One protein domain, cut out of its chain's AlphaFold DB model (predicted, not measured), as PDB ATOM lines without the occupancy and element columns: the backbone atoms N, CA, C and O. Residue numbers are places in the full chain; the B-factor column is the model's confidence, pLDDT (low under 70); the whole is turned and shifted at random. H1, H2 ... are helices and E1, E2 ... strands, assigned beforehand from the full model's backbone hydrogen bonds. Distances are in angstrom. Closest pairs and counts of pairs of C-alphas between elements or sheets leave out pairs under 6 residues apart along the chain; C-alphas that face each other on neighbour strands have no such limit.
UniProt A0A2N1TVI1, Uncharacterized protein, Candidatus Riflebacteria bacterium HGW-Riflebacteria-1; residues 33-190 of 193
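This is residues 33 to 190 of the 193 residues of an uncharacterized protein of Candidatus Riflebacteria bacterium HGW-Riflebacteria-1 (UniProt A0A2N1TVI1). One wide, twisted sheet of eight strands, side by side in chain order from E1 to E8, makes a wall, with the short helix H2 packed on one face of it over E5 and E6. The second helix, H1, sits beside the strands at the sheet's level, packing on the last residues of E4, beyond the place where that long strand bends, and on H2. The printed part has 158 residues, with eight named strands and two named helices in the order E1 E2 E3 E4 E5 E6 H1 E7 E8 H2; the sheet is antiparallel throughout and the class is mixed, helices and strands. From edge to edge the strands' lines turn by 100 degrees, while the curl is 14 degrees. The whole is compact and rounded, with a radius of gyration of the C-alphas of 16.4 A and spans of 46 by 38 by 30 A.

E1 is residues 35 to 40, 16.8 A from first to last C-alpha, beginning at C-alpha 35 at (31.580, 57.318, 34.281). E2, residues 46 to 51, measures 16.2 A, and E3, residues 56 to 62, 19.6 A. E4, residues 77 to 89, is the longest strand at 28.7 A and bends by 91 degrees at residue 85; its C-alpha 89 is at (29.816, 34.499, 35.882). E5, residues 98 to 108, spans 28.5 A and bends by 56 degrees at residue 103. E6 is residues 123 to 130, 20.5 A. H1, residues 133 to 145, spans 17.9 A. E7, residues 160 to 166, measures 20.0 A, and E8, residues 171 to 177, 16.4 A. H2, residues 179 to 188, is 14.0 A long and ends at C-alpha 188 at (20.491, 45.009, 24.078).

E1 to E6 form a meander, each strand the antiparallel neighbour of the one before. In the hairpin of E1 and E2, N 37 and O 49 are 2.8 A apart, within hydrogen-bond range. In the hairpin of E2 and E3, N 48 and O 60 are 2.8 A apart, and in that of E3 and E4, N 57 and O 80 are 2.8 A apart. The hairpin of E4 and E5 has N 79 and O 106 at 2.8 A and, beyond the bends, N 88 and O 99 at 3.0 A. E5 and E6, also a hairpin, have N 105 and O 126 at 2.9 A. E6 and E7 have N 163 and O 127 at 2.8 A, and the hairpin of E7 and E8 has N 164 and O 173 at 2.8 A. The edge strands E1 and E8 are apart. H2 is on the sheet at a height of 9.3 A, over E6 and, only just, over E5, on which 3 of its C-alphas fall; on the local plane it stands at 52 degrees to E6, slantwise to the strands. The closest C-alphas of E5 and H2, those of Leu 102 and Gln 186, are 6.0 A apart. H1 is on the sheet and stands at the sheet's level, its height being 1.4 A over a local plane fitted to only just enough C-alphas, 6. The closest C-alphas of E4 and H1, those of Tyr 88 and Glu 137, are 5.7 A apart. H1 and H2 touch at a steep tilt of 61 degrees, the same way, with the C-alphas of Met 140 and Thr 179 closest at 6.5 A. In H1 and H2 every O i to N i+4 pair is within hydrogen-bond range.

The two C-alphas farthest apart, those of Ala 65 and Glu 157, are 48.5 A apart. The printed part has no cut. The links E3 to E4, E5 to E6 and H1 to E7 are long, 14 residues each; in the first, residues 68 to 69 pair antiparallel with residues 61 to 62 of E3. The mean pLDDT of the printed part is 89.3, and it is under 70 at residue 33, residues 92 to 97 and residues 189 to 190.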
ATOM      1  N   THR A  33      29.995  59.165  41.852       68.81
ATOM      2  CA  THR A  33      31.019  59.305  40.799       68.81
ATOM      3  C   THR A  33      30.520  58.754  39.464       68.81
ATOM      4  O   THR A  33      30.118  57.596  39.378       68.81
ATOM      5  N   GLU A  34      30.588  59.596  38.435       77.25
ATOM      6  CA  GLU A  34      30.013  59.354  37.114       77.25
ATOM      7  C   GLU A  34      31.093  58.834  36.155       77.25
ATOM      8  O   GLU A  34      32.175  59.418  36.045       77.25
ATOM      9  N   LEU A  35      30.806  57.743  35.445       83.69
ATOM     10  CA  LEU A  35      31.580  57.318  34.281       83.69
ATOM     11  C   LEU A  35      30.755  57.590  33.030       83.69
ATOM     12  O   LEU A  35      29.703  56.992  32.830       83.69
ATOM     13  N   GLU A  36      31.269  58.450  32.163       86.69
ATOM     14  CA  GLU A  36      30.668  58.726  30.866       86.69
ATOM     15  C   GLU A  36      31.337  57.892  29.773       86.69
ATOM     16  O   GLU A  36      32.567  57.811  29.686       86.69
ATOM     17  N   ARG A  37      30.521  57.298  28.902       87.44
ATOM     18  CA  ARG A  37      30.960  56.720  27.633       87.44
ATOM     19  C   ARG A  37      30.141  57.297  26.498       87.44
ATOM     20  O   ARG A  37      28.948  57.553  26.632       87.44
ATOM     21  N   ARG A  38      30.801  57.463  25.359       88.44
ATOM     22  CA  ARG A  38      30.197  57.973  24.137       88.44
ATOM     23  C   ARG A  38      30.601  57.109  22.962       88.44
ATOM     24  O   ARG A  38      31.791  56.877  22.752       88.44
ATOM     25  N   GLU A  39      29.617  56.719  22.171       88.69
ATOM     26  CA  GLU A  39      29.806  56.059  20.888       88.69
ATOM     27  C   GLU A  39      29.304  56.972  19.769       88.69
ATOM     28  O   GLU A  39      28.176  57.461  19.809       88.69
ATOM     29  N   PHE A  40      30.155  57.236  18.779       87.50
ATOM     30  CA  PHE A  40      29.796  58.065  17.632       87.50
ATOM     31  C   PHE A  40      29.249  57.200  16.501       87.50
ATOM     32  O   PHE A  40      29.899  56.257  16.049       87.50
ATOM     33  N   LEU A  41      28.074  57.569  16.005       85.44
ATOM     34  CA  LEU A  41      27.442  56.948  14.854       85.44
ATOM     35  C   LEU A  41      27.969  57.580  13.560       85.44
ATOM     36  O   LEU A  41      28.375  58.742  13.522       85.44
ATOM     37  N   HIS A  42      27.894  56.837  12.455       79.62
ATOM     38  CA  HIS A  42      28.348  57.300  11.136       79.62
ATOM     39  C   HIS A  42      27.626  58.573  10.642       79.62
ATOM     40  O   HIS A  42      28.152  59.285   9.791       79.62
ATOM     41  N   SER A  43      26.441  58.881  11.180       81.88
ATOM     42  CA  SER A  43      25.670  60.103  10.904       81.88
ATOM     43  C   SER A  43      26.204  61.358  11.613       81.88
ATOM     44  O   SER A  43      25.683  62.451  11.393       81.88
ATOM     45  N   GLY A  44      27.217  61.220  12.475       84.81
ATOM     46  CA  GLY A  44      27.686  62.277  13.373       84.81
ATOM     47  C   GLY A  44      26.854  62.412  14.653       84.81
ATOM     48  O   GLY A  44      27.186  63.231  15.502       84.81
ATOM     49  N   GLU A  45      25.794  61.615  14.799       91.44
ATOM     50  CA  GLU A  45      25.064  61.443  16.057       91.44
ATOM     51  C   GLU A  45      25.913  60.660  17.065       91.44
ATOM     52  O   GLU A  45      26.915  60.037  16.708       91.44
ATOM     53  N   SER A  46      25.508  60.662  18.332       90.94
ATOM     54  CA  SER A  46      26.167  59.839  19.345       90.94
ATOM     55  C   SER A  46      25.182  59.212  20.317       90.94
ATOM     56  O   SER A  46      24.183  59.831  20.678       90.94
ATOM     57  N   GLU A  47      25.499  57.994  20.744       91.75
ATOM     58  CA  GLU A  47      24.908  57.353  21.913       91.75
ATOM     59  C   GLU A  47      25.780  57.705  23.122       91.75
ATOM     60  O   GLU A  47      27.006  57.554  23.086       91.75
ATOM     61  N   VAL A  48      25.163  58.213  24.185       91.69
ATOM     62  CA  VAL A  48      25.842  58.553  25.435       91.69
ATOM     63  C   VAL A  48      25.292  57.663  26.535       91.69
ATOM     64  O   VAL A  48      24.083  57.591  26.729       91.69
ATOM     65  N   MET A  49      26.195  57.022  27.271       91.94
ATOM     66  CA  MET A  49      25.896  56.274  28.485       91.94
ATOM     67  C   MET A  49      26.583  56.959  29.659       91.94
ATOM     68  O   MET A  49      27.787  57.218  29.609       91.94
ATOM     69  N   ILE A  50      25.837  57.200  30.732       91.56
ATOM     70  CA  ILE A  50      26.403  57.672  31.992       91.56
ATOM     71  C   ILE A  50      26.078  56.664  33.087       91.56
ATOM     72  O   ILE A  50      24.913  56.427  33.413       91.56
ATOM     73  N   SER A  51      27.124  56.084  33.660       91.12
ATOM     74  CA  SER A  51      27.045  55.145  34.773       91.12
ATOM     75  C   SER A  51      27.347  55.851  36.087       91.12
ATOM     76  O   SER A  51      28.176  56.758  36.129       91.12
ATOM     77  N   ASN A  52      26.711  55.405  37.163       90.00
ATOM     78  CA  ASN A  52      26.942  55.916  38.508       90.00
ATOM     79  C   ASN A  52      27.332  54.774  39.470       90.00
ATOM     80  O   ASN A  52      27.377  53.607  39.075       90.00
ATOM     81  N   GLN A  53      27.636  55.081  40.734       89.56
ATOM     82  CA  GLN A  53      28.095  54.056  41.689       89.56
ATOM     83  C   GLN A  53      26.981  53.130  42.192       89.56
ATOM     84  O   GLN A  53      27.292  52.095  42.770       89.56
ATOM     85  N   LYS A  54      25.708  53.475  41.957       90.56
ATOM     86  CA  LYS A  54      24.532  52.661  42.312       90.56
ATOM     87  C   LYS A  54      24.145  51.659  41.223       90.56
ATOM     88  O   LYS A  54      22.995  51.235  41.141       90.56
ATOM     89  N   LEU A  55      25.082  51.362  40.320       91.88
ATOM     90  CA  LEU A  55      24.867  50.514  39.150       91.88
ATOM     91  C   LEU A  55      23.650  50.955  38.321       91.88
ATOM     92  O   LEU A  55      22.842  50.137  37.884       91.88
ATOM     93  N   GLN A  56      23.507  52.266  38.119       93.44
ATOM     94  CA  GLN A  56      22.511  52.822  37.212       93.44
ATOM     95  C   GLN A  56      23.198  53.359  35.969       93.44
ATOM     96  O   GLN A  56      24.158  54.127  36.072       93.44
ATOM     97  N   HIS A  57      22.698  52.978  34.799       93.25
ATOM     98  CA  HIS A  57      23.173  53.470  33.512       93.25
ATOM     99  C   HIS A  57      22.042  54.233  32.833       93.25
ATOM    100  O   HIS A  57      20.994  53.659  32.543       93.25
ATOM    101  N   VAL A  58      22.246  55.520  32.561       94.12
ATOM    102  CA  VAL A  58      21.324  56.298  31.728       94.12
ATOM    103  C   VAL A  58      21.881  56.416  30.317       94.12
ATOM    104  O   VAL A  58      23.024  56.829  30.128       94.12
ATOM    105  N   HIS A  59      21.070  56.033  29.338       94.00
ATOM    106  CA  HIS A  59      21.370  56.098  27.915       94.00
ATOM    107  C   HIS A  59      20.520  57.183  27.260       94.00
ATOM    108  O   HIS A  59      19.334  57.318  27.574       94.00
ATOM    109  N   PHE A  60      21.123  57.960  26.366       94.06
ATOM    110  CA  PHE A  60      20.424  58.924  25.518       94.06
ATOM    111  C   PHE A  60      21.218  59.209  24.244       94.06
ATOM    112  O   PHE A  60      22.431  58.998  24.176       94.06
ATOM    113  N   ARG A  61      20.529  59.740  23.232       93.44
ATOM    114  CA  ARG A  61      21.142  60.133  21.962       93.44
ATOM    115  C   ARG A  61      21.319  61.629  21.856       93.44
ATOM    116  O   ARG A  61      20.452  62.408  22.254       93.44
ATOM    117  N   LEU A  62      22.414  62.022  21.226       92.81
ATOM    118  CA  LEU A  62      22.613  63.378  20.750       92.81
ATOM    119  C   LEU A  62      22.681  63.405  19.225       92.81
ATOM    120  O   LEU A  62      23.282  62.526  18.604       92.81
ATOM    121  N   ASP A  63      22.096  64.438  18.628       93.19
ATOM    122  CA  ASP A  63      22.280  64.737  17.215       93.19
ATOM    123  C   ASP A  63      23.704  65.250  16.914       93.19
ATOM    124  O   ASP A  63      24.527  65.461  17.810       93.19
ATOM    125  N   SER A  64      24.006  65.487  15.636       91.06
ATOM    126  CA  SER A  64      25.310  66.010  15.205       91.06
ATOM    127  C   SER A  64      25.627  67.426  15.707       91.06
ATOM    128  O   SER A  64      26.775  67.863  15.639       91.06
ATOM    129  N   ALA A  65      24.638  68.141  16.252       90.69
ATOM    130  CA  ALA A  65      24.797  69.429  16.917       90.69
ATOM    131  C   ALA A  65      24.892  69.298  18.452       90.69
ATOM    132  O   ALA A  65      24.829  70.312  19.152       90.69
ATOM    133  N   ASN A  66      25.070  68.078  18.979       88.50
ATOM    134  CA  ASN A  66      25.064  67.740  20.406       88.50
ATOM    135  C   ASN A  66      23.762  68.122  21.136       88.50
ATOM    136  O   ASN A  66      23.784  68.415  22.332       88.50
ATOM    137  N   LYS A  67      22.625  68.137  20.439       91.50
ATOM    138  CA  LYS A  67      21.311  68.335  21.058       91.50
ATOM    139  C   LYS A  67      20.654  66.994  21.324       91.50
ATOM    140  O   LYS A  67      20.821  66.061  20.546       91.50
ATOM    141  N   LEU A  68      19.880  66.922  22.406       93.50
ATOM    142  CA  LEU A  68      19.115  65.730  22.757       93.50
ATOM    143  C   LEU A  68      18.229  65.298  21.585       93.50
ATOM    144  O   LEU A  68      17.423  66.083  21.079       93.50
ATOM    145  N   ARG A  69      18.380  64.040  21.180       92.94
ATOM    146  CA  ARG A  69      17.579  63.394  20.148       92.94
ATOM    147  C   ARG A  69      16.740  62.300  20.791       92.94
ATOM    148  O   ARG A  69      17.270  61.418  21.455       92.94
ATOM    149  N   GLN A  70      15.437  62.346  20.550       92.31
ATOM    150  CA  GLN A  70      14.529  61.303  21.011       92.31
ATOM    151  C   GLN A  70      14.713  60.019  20.191       92.31
ATOM    152  O   GLN A  70      14.934  60.051  18.976       92.31
ATOM    153  N   TYR A  71      14.609  58.890  20.879       90.00
ATOM    154  CA  TYR A  71      14.315  57.589  20.302       90.00
ATOM    155  C   TYR A  71      12.863  57.558  19.789       90.00
ATOM    156  O   TYR A  71      12.150  58.562  19.749       90.00
ATOM    157  N   HIS A  72      12.418  56.372  19.381       85.75
ATOM    158  CA  HIS A  72      11.031  56.133  19.001       85.75
ATOM    159  C   HIS A  72      10.054  56.412  20.164       85.75
ATOM    160  O   HIS A  72      10.434  56.339  21.334       85.75
ATOM    161  N   CYS A  73       8.796  56.728  19.843       87.50
ATOM    162  CA  CYS A  73       7.721  57.000  20.816       87.50
ATOM    163  C   CYS A  73       8.000  58.138  21.827       87.50
ATOM    164  O   CYS A  73       7.551  58.078  22.971       87.50
ATOM    165  N   ASP A  74       8.723  59.182  21.411       91.56
ATOM    166  CA  ASP A  74       9.131  60.343  22.229       91.56
ATOM    167  C   ASP A  74      10.026  60.014  23.441       91.56
ATOM    168  O   ASP A  74      10.277  60.888  24.281       91.56
ATOM    169  N   ILE A  75      10.520  58.779  23.549       93.25
ATOM    170  CA  ILE A  75      11.467  58.387  24.596       93.25
ATOM    171  C   ILE A  75      12.770  59.147  24.347       93.25
ATOM    172  O   ILE A  75      13.286  59.153  23.235       93.25
ATOM    173  N   ALA A  76      13.315  59.803  25.362       95.12
ATOM    174  CA  ALA A  76      14.568  60.547  25.274       95.12
ATOM    175  C   ALA A  76      15.693  59.905  26.089       95.12
ATOM    176  O   ALA A  76      16.851  59.982  25.687       95.12
ATOM    177  N   PHE A  77      15.347  59.258  27.205       95.62
ATOM    178  CA  PHE A  77      16.303  58.589  28.078       95.62
ATOM    179  C   PHE A  77      15.830  57.177  28.407       95.62
ATOM    180  O   PHE A  77      14.635  56.940  28.603       95.62
ATOM    181  N   ILE A  78      16.784  56.260  28.522       95.31
ATOM    182  CA  ILE A  78      16.561  54.900  29.008       95.31
ATOM    183  C   ILE A  78      17.436  54.702  30.241       95.31
ATOM    184  O   ILE A  78      18.652  54.860  30.171       95.31
ATOM    185  N   LEU A  79      16.818  54.398  31.376       95.62
ATOM    186  CA  LEU A  79      17.503  54.095  32.625       95.62
ATOM    187  C   LEU A  79      17.521  52.586  32.835       95.62
ATOM    188  O   LEU A  79      16.468  51.963  32.966       95.62
ATOM    189  N   TYR A  80      18.718  52.037  32.933       95.69
ATOM    190  CA  TYR A  80      18.967  50.671  33.353       95.69
ATOM    191  C   TYR A  80      19.438  50.680  34.801       95.69
ATOM    192  O   TYR A  80      20.336  51.443  35.156       95.69
ATOM    193  N   GLU A  81      18.847  49.832  35.631       95.56
ATOM    194  CA  GLU A  81      19.332  49.562  36.983       95.56
ATOM    195  C   GLU A  81      19.748  48.104  37.072       95.56
ATOM    196  O   GLU A  81      19.006  47.218  36.638       95.56
ATOM    197  N   PHE A  82      20.896  47.855  37.688       94.69
ATOM    198  CA  PHE A  82      21.395  46.511  37.939       94.69
ATOM    199  C   PHE A  82      21.370  46.185  39.434       94.69
ATOM    200  O   PHE A  82      21.265  47.063  40.291       94.69
ATOM    201  N   ARG A  83      21.421  44.894  39.749       92.81
ATOM    202  CA  ARG A  83      21.489  44.389  41.117       92.81
ATOM    203  C   ARG A  83      22.909  44.530  41.649       92.81
ATOM    204  O   ARG A  83      23.850  44.055  41.026       92.81
ATOM    205  N   GLU A  84      23.047  45.164  42.809       85.81
ATOM    206  CA  GLU A  84      24.323  45.240  43.539       85.81
ATOM    207  C   GLU A  84      24.638  43.935  44.279       85.81
ATOM    208  O   GLU A  84      25.798  43.615  44.522       85.81
ATOM    209  N   ASP A  85      23.604  43.179  44.647       84.75
ATOM    210  CA  ASP A  85      23.684  41.967  45.460       84.75
ATOM    211  C   ASP A  85      23.745  40.674  44.636       84.75
ATOM    212  O   ASP A  85      23.963  39.602  45.199       84.75
ATOM    213  N   GLN A  86      23.547  40.758  43.318       85.00
ATOM    214  CA  GLN A  86      23.501  39.598  42.432       85.00
ATOM    215  C   GLN A  86      24.275  39.861  41.136       85.00
ATOM    216  O   GLN A  86      23.980  40.786  40.377       85.00
ATOM    217  N   SER A  87      25.236  38.985  40.863       87.69
ATOM    218  CA  SER A  87      26.034  38.960  39.638       87.69
ATOM    219  C   SER A  87      26.172  37.524  39.170       87.69
ATOM    220  O   SER A  87      26.225  36.636  40.016       87.69
ATOM    221  N   TYR A  88      26.327  37.303  37.868       86.69
ATOM    222  CA  TYR A  88      26.612  35.976  37.330       86.69
ATOM    223  C   TYR A  88      27.961  35.928  36.611       86.69
ATOM    224  O   TYR A  88      28.502  36.952  36.180       86.69
ATOM    225  N   TYR A  89      28.509  34.722  36.490       82.56
ATOM    226  CA  TYR A  89      29.816  34.499  35.882       82.56
ATOM    227  C   TYR A  89      29.744  34.364  34.354       82.56
ATOM    228  O   TYR A  89      29.574  33.261  33.843       82.56
ATOM    229  N   SER A  90      29.961  35.438  33.594       74.94
ATOM    230  CA  SER A  90      30.009  35.314  32.133       74.94
ATOM    231  C   SER A  90      31.309  34.657  31.664       74.94
ATOM    232  O   SER A  90      32.420  35.088  31.987       74.94
ATOM    233  N   LYS A  91      31.174  33.609  30.847       71.12
ATOM    234  CA  LYS A  91      32.302  32.928  30.188       71.12
ATOM    235  C   LYS A  91      32.727  33.577  28.873       71.12
ATOM    236  O   LYS A  91      33.721  33.147  28.284       71.12
ATOM    237  N   SER A  92      32.006  34.601  28.422       66.31
ATOM    238  CA  SER A  92      32.399  35.404  27.268       66.31
ATOM    239  C   SER A  92      33.782  36.028  27.506       66.31
ATOM    240  O   SER A  92      34.075  36.537  28.585       66.31
ATOM    241  N   ASN A  93      34.657  36.022  26.494       49.41
ATOM    242  CA  ASN A  93      36.046  36.518  26.565       49.41
ATOM    243  C   ASN A  93      36.176  38.049  26.770       49.41
ATOM    244  O   ASN A  93      37.237  38.633  26.536       49.41
ATOM    245  N   THR A  94      35.113  38.737  27.183       52.97
ATOM    246  CA  THR A  94      35.050  40.196  27.259       52.97
ATOM    247  C   THR A  94      35.264  40.706  28.678       52.97
ATOM    248  O   THR A  94      34.317  41.112  29.317       52.97
ATOM    249  N   TYR A  95      36.529  40.725  29.122       46.00
ATOM    250  CA  TYR A  95      37.150  41.523  30.210       46.00
ATOM    251  C   TYR A  95      36.492  41.638  31.604       46.00
ATOM    252  O   TYR A  95      37.208  41.976  32.546       46.00
ATOM    253  N   ASP A  96      35.220  41.306  31.788       57.03
ATOM    254  CA  ASP A  96      34.515  41.298  33.058       57.03
ATOM    255  C   ASP A  96      33.820  39.950  33.241       57.03
ATOM    256  O   ASP A  96      32.878  39.582  32.538       57.03
ATOM    257  N   ARG A  97      34.376  39.173  34.166       64.06
ATOM    258  CA  ARG A  97      33.903  37.825  34.468       64.06
ATOM    259  C   ARG A  97      32.619  37.849  35.284       64.06
ATOM    260  O   ARG A  97      31.901  36.863  35.240       64.06
ATOM    261  N   ASN A  98      32.338  38.935  36.003       74.62
ATOM    262  CA  ASN A  98      31.156  39.051  36.844       74.62
ATOM    263  C   ASN A  98      30.251  40.134  36.270       74.62
ATOM    264  O   ASN A  98      30.515  41.322  36.402       74.62
ATOM    265  N   GLN A  99      29.169  39.707  35.636       84.06
ATOM    266  CA  GLN A  99      28.195  40.613  35.049       84.06
ATOM    267  C   GLN A  99      27.111  40.918  36.083       84.06
ATOM    268  O   GLN A  99      26.520  40.001  36.660       84.06
ATOM    269  N   ASN A 100      26.844  42.203  36.319       90.06
ATOM    270  CA  ASN A 100      25.715  42.608  37.153       90.06
ATOM    271  C   ASN A 100      24.406  42.222  36.466       90.06
ATOM    272  O   ASN A 100      24.269  42.340  35.248       90.06
ATOM    273  N   ILE A 101      23.433  41.792  37.258       92.94
ATOM    274  CA  ILE A 101      22.151  41.333  36.733       92.94
ATOM    275  C   ILE A 101      21.204  42.517  36.558       92.94
ATOM    276  O   ILE A 101      20.985  43.289  37.493       92.94
ATOM    277  N   LEU A 102      20.605  42.648  35.376       94.69
ATOM    278  CA  LEU A 102      19.591  43.656  35.091       94.69
ATOM    279  C   LEU A 102      18.392  43.498  36.035       94.69
ATOM    280  O   LEU A 102      17.744  42.454  36.103       94.69
ATOM    281  N   LYS A 103      18.073  44.570  36.756       96.38
ATOM    282  CA  LYS A 103      16.931  44.653  37.672       96.38
ATOM    283  C   LYS A 103      15.743  45.326  37.002       96.38
ATOM    284  O   LYS A 103      14.606  44.883  37.172       96.38
ATOM    285  N   GLN A 104      15.994  46.424  36.293       96.12
ATOM    286  CA  GLN A 104      14.940  47.290  35.784       96.12
ATOM    287  C   GLN A 104      15.379  48.062  34.540       96.12
ATOM    288  O   GLN A 104      16.517  48.518  34.458       96.12
ATOM    289  N   ILE A 105      14.433  48.270  33.625       95.88
ATOM    290  CA  ILE A 105      14.515  49.243  32.532       95.88
ATOM    291  C   ILE A 105      13.396  50.263  32.741       95.88
ATOM    292  O   ILE A 105      12.257  49.875  32.998       95.88
ATOM    293  N   SER A 106      13.692  51.556  32.655       96.12
ATOM    294  CA  SER A 106      12.693  52.632  32.686       96.12
ATOM    295  C   SER A 106      12.908  53.619  31.546       96.12
ATOM    296  O   SER A 106      14.043  53.986  31.248       96.12
ATOM    297  N   TYR A 107      11.820  54.076  30.939       95.38
ATOM    298  CA  TYR A 107      11.831  54.997  29.807       95.38
ATOM    299  C   TYR A 107      11.331  56.374  30.231       95.38
ATOM    300  O   TYR A 107      10.326  56.487  30.938       95.38
ATOM    301  N   TYR A 108      12.014  57.425  29.782       96.38
ATOM    302  CA  TYR A 108      11.683  58.803  30.138       96.38
ATOM    303  C   TYR A 108      11.606  59.707  28.915       96.38
ATOM    304  O   TYR A 108      12.352  59.530  27.950       96.38
ATOM    305  N   ASP A 109      10.725  60.702  28.973       95.44
ATOM    306  CA  ASP A 109      10.657  61.780  27.989       95.44
ATOM    307  C   ASP A 109      11.806  62.795  28.163       95.44
ATOM    308  O   ASP A 109      12.624  62.715  29.083       95.44
ATOM    309  N   ALA A 110      11.864  63.790  27.274       95.38
ATOM    310  CA  ALA A 110      12.888  64.836  27.304       95.38
ATOM    311  C   ALA A 110      12.839  65.735  28.558       95.38
ATOM    312  O   ALA A 110      13.791  66.469  28.813       95.38
ATOM    313  N   ASN A 111      11.752  65.683  29.335       95.12
ATOM    314  CA  ASN A 111      11.587  66.422  30.585       95.12
ATOM    315  C   ASN A 111      11.909  65.564  31.817       95.12
ATOM    316  O   ASN A 111      11.860  66.075  32.933       95.12
ATOM    317  N   GLY A 112      12.244  64.282  31.635       93.88
ATOM    318  CA  GLY A 112      12.567  63.361  32.723       93.88
ATOM    319  C   GLY A 112      11.349  62.729  33.389       93.88
ATOM    320  O   GLY A 112      11.488  62.172  34.477       93.88
ATOM    321  N   HIS A 113      10.172  62.789  32.764       95.50
ATOM    322  CA  HIS A 113       8.986  62.076  33.233       95.50
ATOM    323  C   HIS A 113       8.937  60.669  32.644       95.50
ATOM    324  O   HIS A 113       9.318  60.475  31.489       95.50
ATOM    325  N   LEU A 114       8.445  59.694  33.418       95.50
ATOM    326  CA  LEU A 114       8.203  58.344  32.911       95.50
ATOM    327  C   LEU A 114       7.308  58.411  31.673       95.50
ATOM    328  O   LEU A 114       6.251  59.043  31.681       95.50
ATOM    329  N   LYS A 115       7.750  57.752  30.607       94.31
ATOM    330  CA  LYS A 115       7.083  57.760  29.311       94.31
ATOM    331  C   LYS A 115       6.864  56.327  28.879       94.31
ATOM    332  O   LYS A 115       7.819  55.589  28.662       94.31
ATOM    333  N   GLY A 116       5.604  55.942  28.745       88.94
ATOM    334  CA  GLY A 116       5.275  54.649  28.190       88.94
ATOM    335  C   GLY A 116       5.471  54.615  26.687       88.94
ATOM    336  O   GLY A 116       5.292  55.612  25.978       88.94
ATOM    337  N   ASN A 117       5.835  53.440  26.191       81.94
ATOM    338  CA  ASN A 117       5.840  53.189  24.768       81.94
ATOM    339  C   ASN A 117       4.387  53.107  24.265       81.94
ATOM    340  O   ASN A 117       3.661  52.156  24.561       81.94
ATOM    341  N   ALA A 118       3.969  54.112  23.493       74.06
ATOM    342  CA  ALA A 118       2.600  54.235  22.993       74.06
ATOM    343  C   ALA A 118       2.178  53.089  22.053       74.06
ATOM    344  O   ALA A 118       0.984  52.850  21.890       74.06
ATOM    345  N   GLU A 119       3.130  52.372  21.449       76.19
ATOM    346  CA  GLU A 119       2.850  51.211  20.594       76.19
ATOM    347  C   GLU A 119       2.623  49.923  21.395       76.19
ATOM    348  O   GLU A 119       2.012  48.982  20.891       76.19
ATOM    349  N   PHE A 120       3.067  49.882  22.653       75.44
ATOM    350  CA  PHE A 120       3.022  48.694  23.499       75.44
ATOM    351  C   PHE A 120       2.399  49.025  24.854       75.44
ATOM    352  O   PHE A 120       3.087  49.052  25.867       75.44
ATOM    353  N   GLU A 121       1.088  49.273  24.872       83.12
ATOM    354  CA  GLU A 121       0.288  49.369  26.109       83.12
ATOM    355  C   GLU A 121       0.791  50.416  27.128       83.12
ATOM    356  O   GLU A 121       0.550  50.266  28.320       83.12
ATOM    357  N   ASP A 122       1.473  51.478  26.681       92.25
ATOM    358  CA  ASP A 122       2.073  52.496  27.562       92.25
ATOM    359  C   ASP A 122       3.141  51.925  28.519       92.25
ATOM    360  O   ASP A 122       3.382  52.484  29.585       92.25
ATOM    361  N   ILE A 123       3.827  50.834  28.153       93.44
ATOM    362  CA  ILE A 123       4.895  50.255  28.985       93.44
ATOM    363  C   ILE A 123       6.024  51.277  29.168       93.44
ATOM    364  O   ILE A 123       6.755  51.586  28.225       93.44
ATOM    365  N   ALA A 124       6.177  51.783  30.391       95.31
ATOM    366  CA  ALA A 124       7.203  52.750  30.781       95.31
ATOM    367  C   ALA A 124       8.328  52.110  31.601       95.31
ATOM    368  O   ALA A 124       9.426  52.665  31.686       95.31
ATOM    369  N   ARG A 125       8.062  50.953  32.218       96.12
ATOM    370  CA  ARG A 125       9.020  50.256  33.077       96.12
ATOM    371  C   ARG A 125       8.880  48.741  32.980       96.12
ATOM    372  O   ARG A 125       7.771  48.210  32.981       96.12
ATOM    373  N   LEU A 126      10.024  48.067  32.938       95.94
ATOM    374  CA  LEU A 126      10.178  46.617  33.003       95.94
ATOM    375  C   LEU A 126      10.992  46.283  34.254       95.94
ATOM    376  O   LEU A 126      12.049  46.876  34.459       95.94
ATOM    377  N   CYS A 127      10.521  45.355  35.080       97.50
ATOM    378  CA  CYS A 127      11.225  44.878  36.270       97.50
ATOM    379  C   CYS A 127      11.398  43.362  36.200       97.50
ATOM    380  O   CYS A 127      10.451  42.660  35.842       97.50
ATOM    381  N   TYR A 128      12.565  42.872  36.614       97.38
ATOM    382  CA  TYR A 128      12.905  41.453  36.572       97.38
ATOM    383  C   TYR A 128      13.143  40.888  37.972       97.38
ATOM    384  O   TYR A 128      13.945  41.406  38.759       97.38
ATOM    385  N   GLU A 129      12.461  39.791  38.276       96.44
ATOM    386  CA  GLU A 129      12.684  38.976  39.468       96.44
ATOM    387  C   GLU A 129      13.273  37.630  39.053       96.44
ATOM    388  O   GLU A 129      12.698  36.950  38.209       96.44
ATOM    389  N   ILE A 130      14.393  37.248  39.667       96.31
ATOM    390  CA  ILE A 130      15.026  35.935  39.503       96.31
ATOM    391  C   ILE A 130      14.842  35.175  40.811       96.31
ATOM    392  O   ILE A 130      15.240  35.668  41.868       96.31
ATOM    393  N   LYS A 131      14.228  33.994  40.746       95.38
ATOM    394  CA  LYS A 131      13.883  33.201  41.937       95.38
ATOM    395  C   LYS A 131      14.983  32.231  42.344       95.38
ATOM    396  O   LYS A 131      15.290  32.115  43.526       95.38
ATOM    397  N   ASP A 132      15.553  31.539  41.367       95.31
ATOM    398  CA  ASP A 132      16.638  30.576  41.514       95.31
ATOM    399  C   ASP A 132      17.846  31.078  40.721       95.31
ATOM    400  O   ASP A 132      17.899  30.996  39.486       95.31
ATOM    401  N   LEU A 133      18.794  31.657  41.460       92.81
ATOM    402  CA  LEU A 133      19.999  32.245  40.893       92.81
ATOM    403  C   LEU A 133      20.922  31.171  40.310       92.81
ATOM    404  O   LEU A 133      21.428  31.365  39.218       92.81
ATOM    405  N   GLU A 134      21.090  30.020  40.966       92.56
ATOM    406  CA  GLU A 134      21.981  28.955  40.477       92.56
ATOM    407  C   GLU A 134      21.513  28.442  39.110       92.56
ATOM    408  O   GLU A 134      22.296  28.345  38.160       92.56
ATOM    409  N   LYS A 135      20.204  28.208  38.976       93.31
ATOM    410  CA  LYS A 135      19.605  27.794  37.706       93.31
ATOM    411  C   LYS A 135      19.722  28.866  36.622       93.31
ATOM    412  O   LYS A 135      20.020  28.554  35.469       93.31
ATOM    413  N   PHE A 136      19.483  30.123  36.992       94.81
ATOM    414  CA  PHE A 136      19.647  31.266  36.098       94.81
ATOM    415  C   PHE A 136      21.086  31.369  35.582       94.81
ATOM    416  O   PHE A 136      21.297  31.499  34.378       94.81
ATOM    417  N   GLU A 137      22.075  31.262  36.472       92.81
ATOM    418  CA  GLU A 137      23.492  31.339  36.127       92.81
ATOM    419  C   GLU A 137      23.895  30.218  35.166       92.81
ATOM    420  O   GLU A 137      24.570  30.477  34.169       92.81
ATOM    421  N   GLU A 138      23.460  28.976  35.408       92.25
ATOM    422  CA  GLU A 138      23.764  27.856  34.512       92.25
ATOM    423  C   GLU A 138      23.265  28.121  33.081       92.25
ATOM    424  O   GLU A 138      23.993  27.882  32.111       92.25
ATOM    425  N   ALA A 139      22.038  28.632  32.945       94.00
ATOM    426  CA  ALA A 139      21.443  28.952  31.655       94.00
ATOM    427  C   ALA A 139      22.118  30.167  30.995       94.00
ATOM    428  O   ALA A 139      22.561  30.054  29.852       94.00
ATOM    429  N   MET A 140      22.285  31.285  31.710       92.50
ATOM    430  CA  MET A 140      22.963  32.488  31.201       92.50
ATOM    431  C   MET A 140      24.369  32.185  30.688       92.50
ATOM    432  O   MET A 140      24.740  32.634  29.606       92.50
ATOM    433  N   ASN A 141      25.128  31.362  31.413       90.56
ATOM    434  CA  ASN A 141      26.488  30.996  31.026       90.56
ATOM    435  C   ASN A 141      26.514  30.210  29.717       90.56
ATOM    436  O   ASN A 141      27.390  30.442  28.886       90.56
ATOM    437  N   LYS A 142      25.550  29.307  29.509       91.50
ATOM    438  CA  LYS A 142      25.411  28.559  28.250       91.50
ATOM    439  C   LYS A 142      25.011  29.466  27.087       91.50
ATOM    440  O   LYS A 142      25.470  29.231  25.970       91.50
ATOM    441  N   ILE A 143      24.168  30.474  27.336       91.62
ATOM    442  CA  ILE A 143      23.788  31.469  26.322       91.62
ATOM    443  C   ILE A 143      24.994  32.333  25.949       91.62
ATOM    444  O   ILE A 143      25.286  32.472  24.763       91.62
ATOM    445  N   ASP A 144      25.740  32.837  26.935       88.81
ATOM    446  CA  ASP A 144      26.957  33.627  26.720       88.81
ATOM    447  C   ASP A 144      28.049  32.839  25.981       88.81
ATOM    448  O   ASP A 144      28.645  33.360  25.039       88.81
ATOM    449  N   GLU A 145      28.304  31.580  26.364       88.44
ATOM    450  CA  GLU A 145      29.260  30.687  25.679       88.44
ATOM    451  C   GLU A 145      28.932  30.501  24.192       88.44
ATOM    452  O   GLU A 145      29.831  30.272  23.382       88.44
ATOM    453  N   GLN A 146      27.648  30.575  23.844       89.75
ATOM    454  CA  GLN A 146      27.144  30.392  22.487       89.75
ATOM    455  C   GLN A 146      26.766  31.719  21.821       89.75
ATOM    456  O   GLN A 146      26.091  31.700  20.793       89.75
ATOM    457  N   GLU A 147      27.186  32.857  22.384       86.31
ATOM    458  CA  GLU A 147      26.934  34.203  21.851       86.31
ATOM    459  C   GLU A 147      25.448  34.455  21.534       86.31
ATOM    460  O   GLU A 147      25.103  35.009  20.494       86.31
ATOM    461  N   GLY A 148      24.543  33.993  22.402       87.00
ATOM    462  CA  GLY A 148      23.100  34.146  22.202       87.00
ATOM    463  C   GLY A 148      22.441  33.059  21.344       87.00
ATOM    464  O   GLY A 148      21.228  33.081  21.170       87.00
ATOM    465  N   ASN A 149      23.178  32.076  20.822       88.12
ATOM    466  CA  ASN A 149      22.602  31.042  19.946       88.12
ATOM    467  C   ASN A 149      21.958  29.858  20.693       88.12
ATOM    468  O   ASN A 149      21.412  28.954  20.060       88.12
ATOM    469  N   TYR A 150      22.016  29.844  22.027       91.31
ATOM    470  CA  TYR A 150      21.354  28.836  22.856       91.31
ATOM    471  C   TYR A 150      19.963  29.304  23.292       91.31
ATOM    472  O   TYR A 150      19.815  30.406  23.817       91.31
ATOM    473  N   ASP A 151      18.963  28.437  23.127       93.25
ATOM    474  CA  ASP A 151      17.586  28.673  23.562       93.25
ATOM    475  C   ASP A 151      17.143  27.577  24.556       93.25
ATOM    476  O   ASP A 151      16.822  26.454  24.141       93.25
ATOM    477  N   PRO A 152      17.143  27.864  25.873       89.94
ATOM    478  CA  PRO A 152      16.769  26.899  26.899       89.94
ATOM    479  C   PRO A 152      15.264  26.600  26.944       89.94
ATOM    480  O   PRO A 152      14.890  25.606  27.565       89.94
ATOM    481  N   ASN A 153      14.401  27.406  26.304       89.88
ATOM    482  CA  ASN A 153      12.938  27.265  26.363       89.88
ATOM    483  C   ASN A 153      12.382  27.096  27.805       89.88
ATOM    484  O   ASN A 153      11.412  26.375  28.048       89.88
ATOM    485  N   ASP A 154      12.988  27.774  28.781       93.56
ATOM    486  CA  ASP A 154      12.781  27.593  30.227       93.56
ATOM    487  C   ASP A 154      11.721  28.525  30.846       93.56
ATOM    488  O   ASP A 154      11.494  28.507  32.056       93.56
ATOM    489  N   ALA A 155      10.987  29.292  30.032       93.25
ATOM    490  CA  ALA A 155       9.956  30.219  30.516       93.25
ATOM    491  C   ALA A 155       8.897  29.535  31.405       93.25
ATOM    492  O   ALA A 155       8.448  30.094  32.406       93.25
ATOM    493  N   SER A 156       8.521  28.293  31.070       93.12
ATOM    494  CA  SER A 156       7.521  27.511  31.820       93.12
ATOM    495  C   SER A 156       7.944  27.161  33.252       93.12
ATOM    496  O   SER A 156       7.104  26.821  34.087       93.12
ATOM    497  N   GLU A 157       9.234  27.279  33.560       93.19
ATOM    498  CA  GLU A 157       9.796  26.994  34.874       93.19
ATOM    499  C   GLU A 157       9.607  28.159  35.858       93.19
ATOM    500  O   GLU A 157       9.837  28.000  37.055       93.19
ATOM    501  N   ASN A 158       9.130  29.316  35.378       94.12
ATOM    502  CA  ASN A 158       8.805  30.499  36.180       94.12
ATOM    503  C   ASN A 158       9.975  31.047  37.008       94.12
ATOM    504  O   ASN A 158       9.732  31.659  38.058       94.12
ATOM    505  N   ASN A 159      11.212  30.817  36.553       96.81
ATOM    506  CA  ASN A 159      12.411  31.259  37.258       96.81
ATOM    507  C   ASN A 159      12.604  32.779  37.171       96.81
ATOM    508  O   ASN A 159      12.960  33.411  38.163       96.81
ATOM    509  N   ILE A 160      12.319  33.358  36.001       97.75
ATOM    510  CA  ILE A 160      12.410  34.795  35.750       97.75
ATOM    511  C   ILE A 160      11.006  35.341  35.526       97.75
ATOM    512  O   ILE A 160      10.278  34.862  34.655       97.75
ATOM    513  N   ILE A 161      10.621  36.343  36.312       98.25
ATOM    514  CA  ILE A 161       9.350  37.051  36.160       98.25
ATOM    515  C   ILE A 161       9.631  38.458  35.648       98.25
ATOM    516  O   ILE A 161      10.318  39.237  36.309       98.25
ATOM    517  N   GLU A 162       9.058  38.795  34.496       97.69
ATOM    518  CA  GLU A 162       9.031  40.158  33.977       97.69
ATOM    519  C   GLU A 162       7.712  40.826  34.367       97.69
ATOM    520  O   GLU A 162       6.627  40.351  34.027       97.69
ATOM    521  N   SER A 163       7.805  41.956  35.060       98.25
ATOM    522  CA  SER A 163       6.662  42.803  35.391       98.25
ATOM    523  C   SER A 163       6.731  44.107  34.611       98.25
ATOM    524  O   SER A 163       7.760  44.781  34.611       98.25
ATOM    525  N   ARG A 164       5.629  44.468  33.950       96.94
ATOM    526  CA  ARG A 164       5.523  45.660  33.105       96.94
ATOM    527  C   ARG A 164       4.588  46.674  33.733       96.94
ATOM    528  O   ARG A 164       3.466  46.319  34.095       96.94
ATOM    529  N   PHE A 165       5.029  47.920  33.812       97.12
ATOM    530  CA  PHE A 165       4.271  49.015  34.407       97.12
ATOM    531  C   PHE A 165       4.064  50.138  33.399       97.12
ATOM    532  O   PHE A 165       4.941  50.405  32.571       97.12
ATOM    533  N   ASP A 166       2.907  50.786  33.487       96.25
ATOM    534  CA  ASP A 166       2.565  51.938  32.660       96.25
ATOM    535  C   ASP A 166       3.273  53.227  33.124       96.25
ATOM    536  O   ASP A 166       3.988  53.243  34.134       96.25
ATOM    537  N   SER A 167       3.065  54.336  32.407       95.69
ATOM    538  CA  SER A 167       3.645  55.646  32.758       95.69
ATOM    539  C   SER A 167       3.173  56.211  34.105       95.69
ATOM    540  O   SER A 167       3.796  57.123  34.651       95.69
ATOM    541  N   LYS A 168       2.095  55.661  34.676       95.62
ATOM    542  CA  LYS A 168       1.560  56.013  35.999       95.62
ATOM    543  C   LYS A 168       2.059  55.066  37.095       95.62
ATOM    544  O   LYS A 168       1.693  55.248  38.256       95.62
ATOM    545  N   GLY A 169       2.876  54.072  36.746       93.88
ATOM    546  CA  GLY A 169       3.378  53.051  37.662       93.88
ATOM    547  C   GLY A 169       2.362  51.952  37.983       93.88
ATOM    548  O   GLY A 169       2.540  51.230  38.964       93.88
ATOM    549  N   VAL A 170       1.295  51.811  37.196       96.56
ATOM    550  CA  VAL A 170       0.308  50.739  37.350       96.56
ATOM    551  C   VAL A 170       0.821  49.483  36.656       96.56
ATOM    552  O   VAL A 170       1.269  49.532  35.514       96.56
ATOM    553  N   LEU A 171       0.749  48.343  37.346       97.00
ATOM    554  CA  LEU A 171       1.100  47.048  36.769       97.00
ATOM    555  C   LEU A 171       0.139  46.715  35.619       97.00
ATOM    556  O   LEU A 171      -1.063  46.570  35.835       97.00
ATOM    557  N   ILE A 172       0.689  46.546  34.421       95.56
ATOM    558  CA  ILE A 172      -0.038  46.098  33.231       95.56
ATOM    559  C   ILE A 172      -0.111  44.571  33.239       95.56
ATOM    560  O   ILE A 172      -1.185  43.980  33.147       95.56
ATOM    561  N   ARG A 173       1.054  43.922  33.361       95.75
ATOM    562  CA  ARG A 173       1.178  42.462  33.352       95.75
ATOM    563  C   ARG A 173       2.424  41.990  34.078       95.75
ATOM    564  O   ARG A 173       3.418  42.709  34.148       95.75
ATOM    565  N   SER A 174       2.367  40.758  34.563       97.44
ATOM    566  CA  SER A 174       3.502  40.049  35.144       97.44
ATOM    567  C   SER A 174       3.514  38.640  34.573       97.44
ATOM    568  O   SER A 174       2.523  37.915  34.698       97.44
ATOM    569  N   THR A 175       4.583  38.286  33.867       97.00
ATOM    570  CA  THR A 175       4.661  37.034  33.114       97.00
ATOM    571  C   THR A 175       6.026  36.375  33.279       97.00
ATOM    572  O   THR A 175       7.041  37.072  33.268       97.00
ATOM    573  N   PRO A 176       6.067  35.041  33.386       97.75
ATOM    574  CA  PRO A 176       7.296  34.281  33.216       97.75
ATOM    575  C   PRO A 176       7.921  34.539  31.845       97.75
ATOM    576  O   PRO A 176       7.200  34.576  30.845       97.75
ATOM    577  N   ILE A 177       9.243  34.685  31.802       97.12
ATOM    578  CA  ILE A 177      10.024  34.779  30.561       97.12
ATOM    579  C   ILE A 177      11.161  33.760  30.578       97.12
ATOM    580  O   ILE A 177      11.531  33.261  31.644       97.12
ATOM    581  N   SER A 178      11.700  33.434  29.403       97.06
ATOM    582  CA  SER A 178      12.864  32.552  29.322       97.06
ATOM    583  C   SER A 178      14.142  33.287  29.731       97.06
ATOM    584  O   SER A 178      14.232  34.517  29.657       97.06
ATOM    585  N   THR A 179      15.174  32.533  30.104       96.62
ATOM    586  CA  THR A 179      16.516  33.087  30.315       96.62
ATOM    587  C   THR A 179      17.067  33.699  29.026       96.62
ATOM    588  O   THR A 179      17.801  34.681  29.087       96.62
ATOM    589  N   LYS A 180      16.656  33.201  27.849       95.00
ATOM    590  CA  LYS A 180      17.023  33.802  26.561       95.00
ATOM    591  C   LYS A 180      16.401  35.177  26.350       95.00
ATOM    592  O   LYS A 180      17.120  36.105  25.994       95.00
ATOM    593  N   ASP A 181      15.110  35.325  26.630       94.75
ATOM    594  CA  ASP A 181      14.431  36.621  26.519       94.75
ATOM    595  C   ASP A 181      15.063  37.651  27.469       94.75
ATOM    596  O   ASP A 181      15.280  38.809  27.104       94.75
ATOM    597  N   PHE A 182      15.408  37.222  28.689       94.88
ATOM    598  CA  PHE A 182      16.127  38.064  29.642       94.88
ATOM    599  C   PHE A 182      17.531  38.431  29.140       94.88
ATOM    600  O   PHE A 182      17.926  39.596  29.218       94.88
ATOM    601  N   TRP A 183      18.280  37.460  28.607       92.88
ATOM    602  CA  TRP A 183      19.615  37.674  28.050       92.88
ATOM    603  C   TRP A 183      19.598  38.701  26.916       92.88
ATOM    604  O   TRP A 183      20.470  39.572  26.878       92.88
ATOM    605  N   ASP A 184      18.589  38.648  26.041       90.75
ATOM    606  CA  ASP A 184      18.397  39.636  24.977       90.75
ATOM    607  C   ASP A 184      18.182  41.030  25.562       90.75
ATOM    608  O   ASP A 184      18.843  41.981  25.151       90.75
ATOM    609  N   CYS A 185      17.328  41.155  26.580       89.88
ATOM    610  CA  CYS A 185      17.091  42.433  27.251       89.88
ATOM    611  C   CYS A 185      18.365  42.990  27.896       89.88
ATOM    612  O   CYS A 185      18.636  44.184  27.776       89.88
ATOM    613  N   GLN A 186      19.158  42.140  28.554       88.69
ATOM    614  CA  GLN A 186      20.399  42.539  29.216       88.69
ATOM    615  C   GLN A 186      21.509  42.922  28.227       88.69
ATOM    616  O   GLN A 186      22.263  43.857  28.494       88.69
ATOM    617  N   ASN A 187      21.606  42.250  27.078       80.38
ATOM    618  CA  ASN A 187      22.648  42.521  26.083       80.38
ATOM    619  C   ASN A 187      22.259  43.595  25.059       80.38
ATOM    620  O   ASN A 187      23.142  44.255  24.507       80.38
ATOM    621  N   PHE A 188      20.964  43.874  24.878       70.94
ATOM    622  CA  PHE A 188      20.491  45.009  24.078       70.94
ATOM    623  C   PHE A 188      20.960  46.363  24.649       70.94
ATOM    624  O   PHE A 188      21.130  47.334  23.913       70.94
ATOM    625  N   ILE A 189      21.276  46.409  25.950       57.09
ATOM    626  CA  ILE A 189      21.865  47.559  26.661       57.09
ATOM    627  C   ILE A 189      23.230  47.961  26.070       57.09
ATOM    628  O   ILE A 189      23.646  49.110  26.185       57.09
ATOM    629  N   GLY A 190      23.930  47.038  25.401       42.28
ATOM    630  CA  GLY A 190      25.288  47.238  24.892       42.28
ATOM    631  C   GLY A 190      25.408  47.648  23.423       42.28
ATOM    632  O   GLY A 190      26.532  47.681  22.925       42.28
TER     633      GLY A 190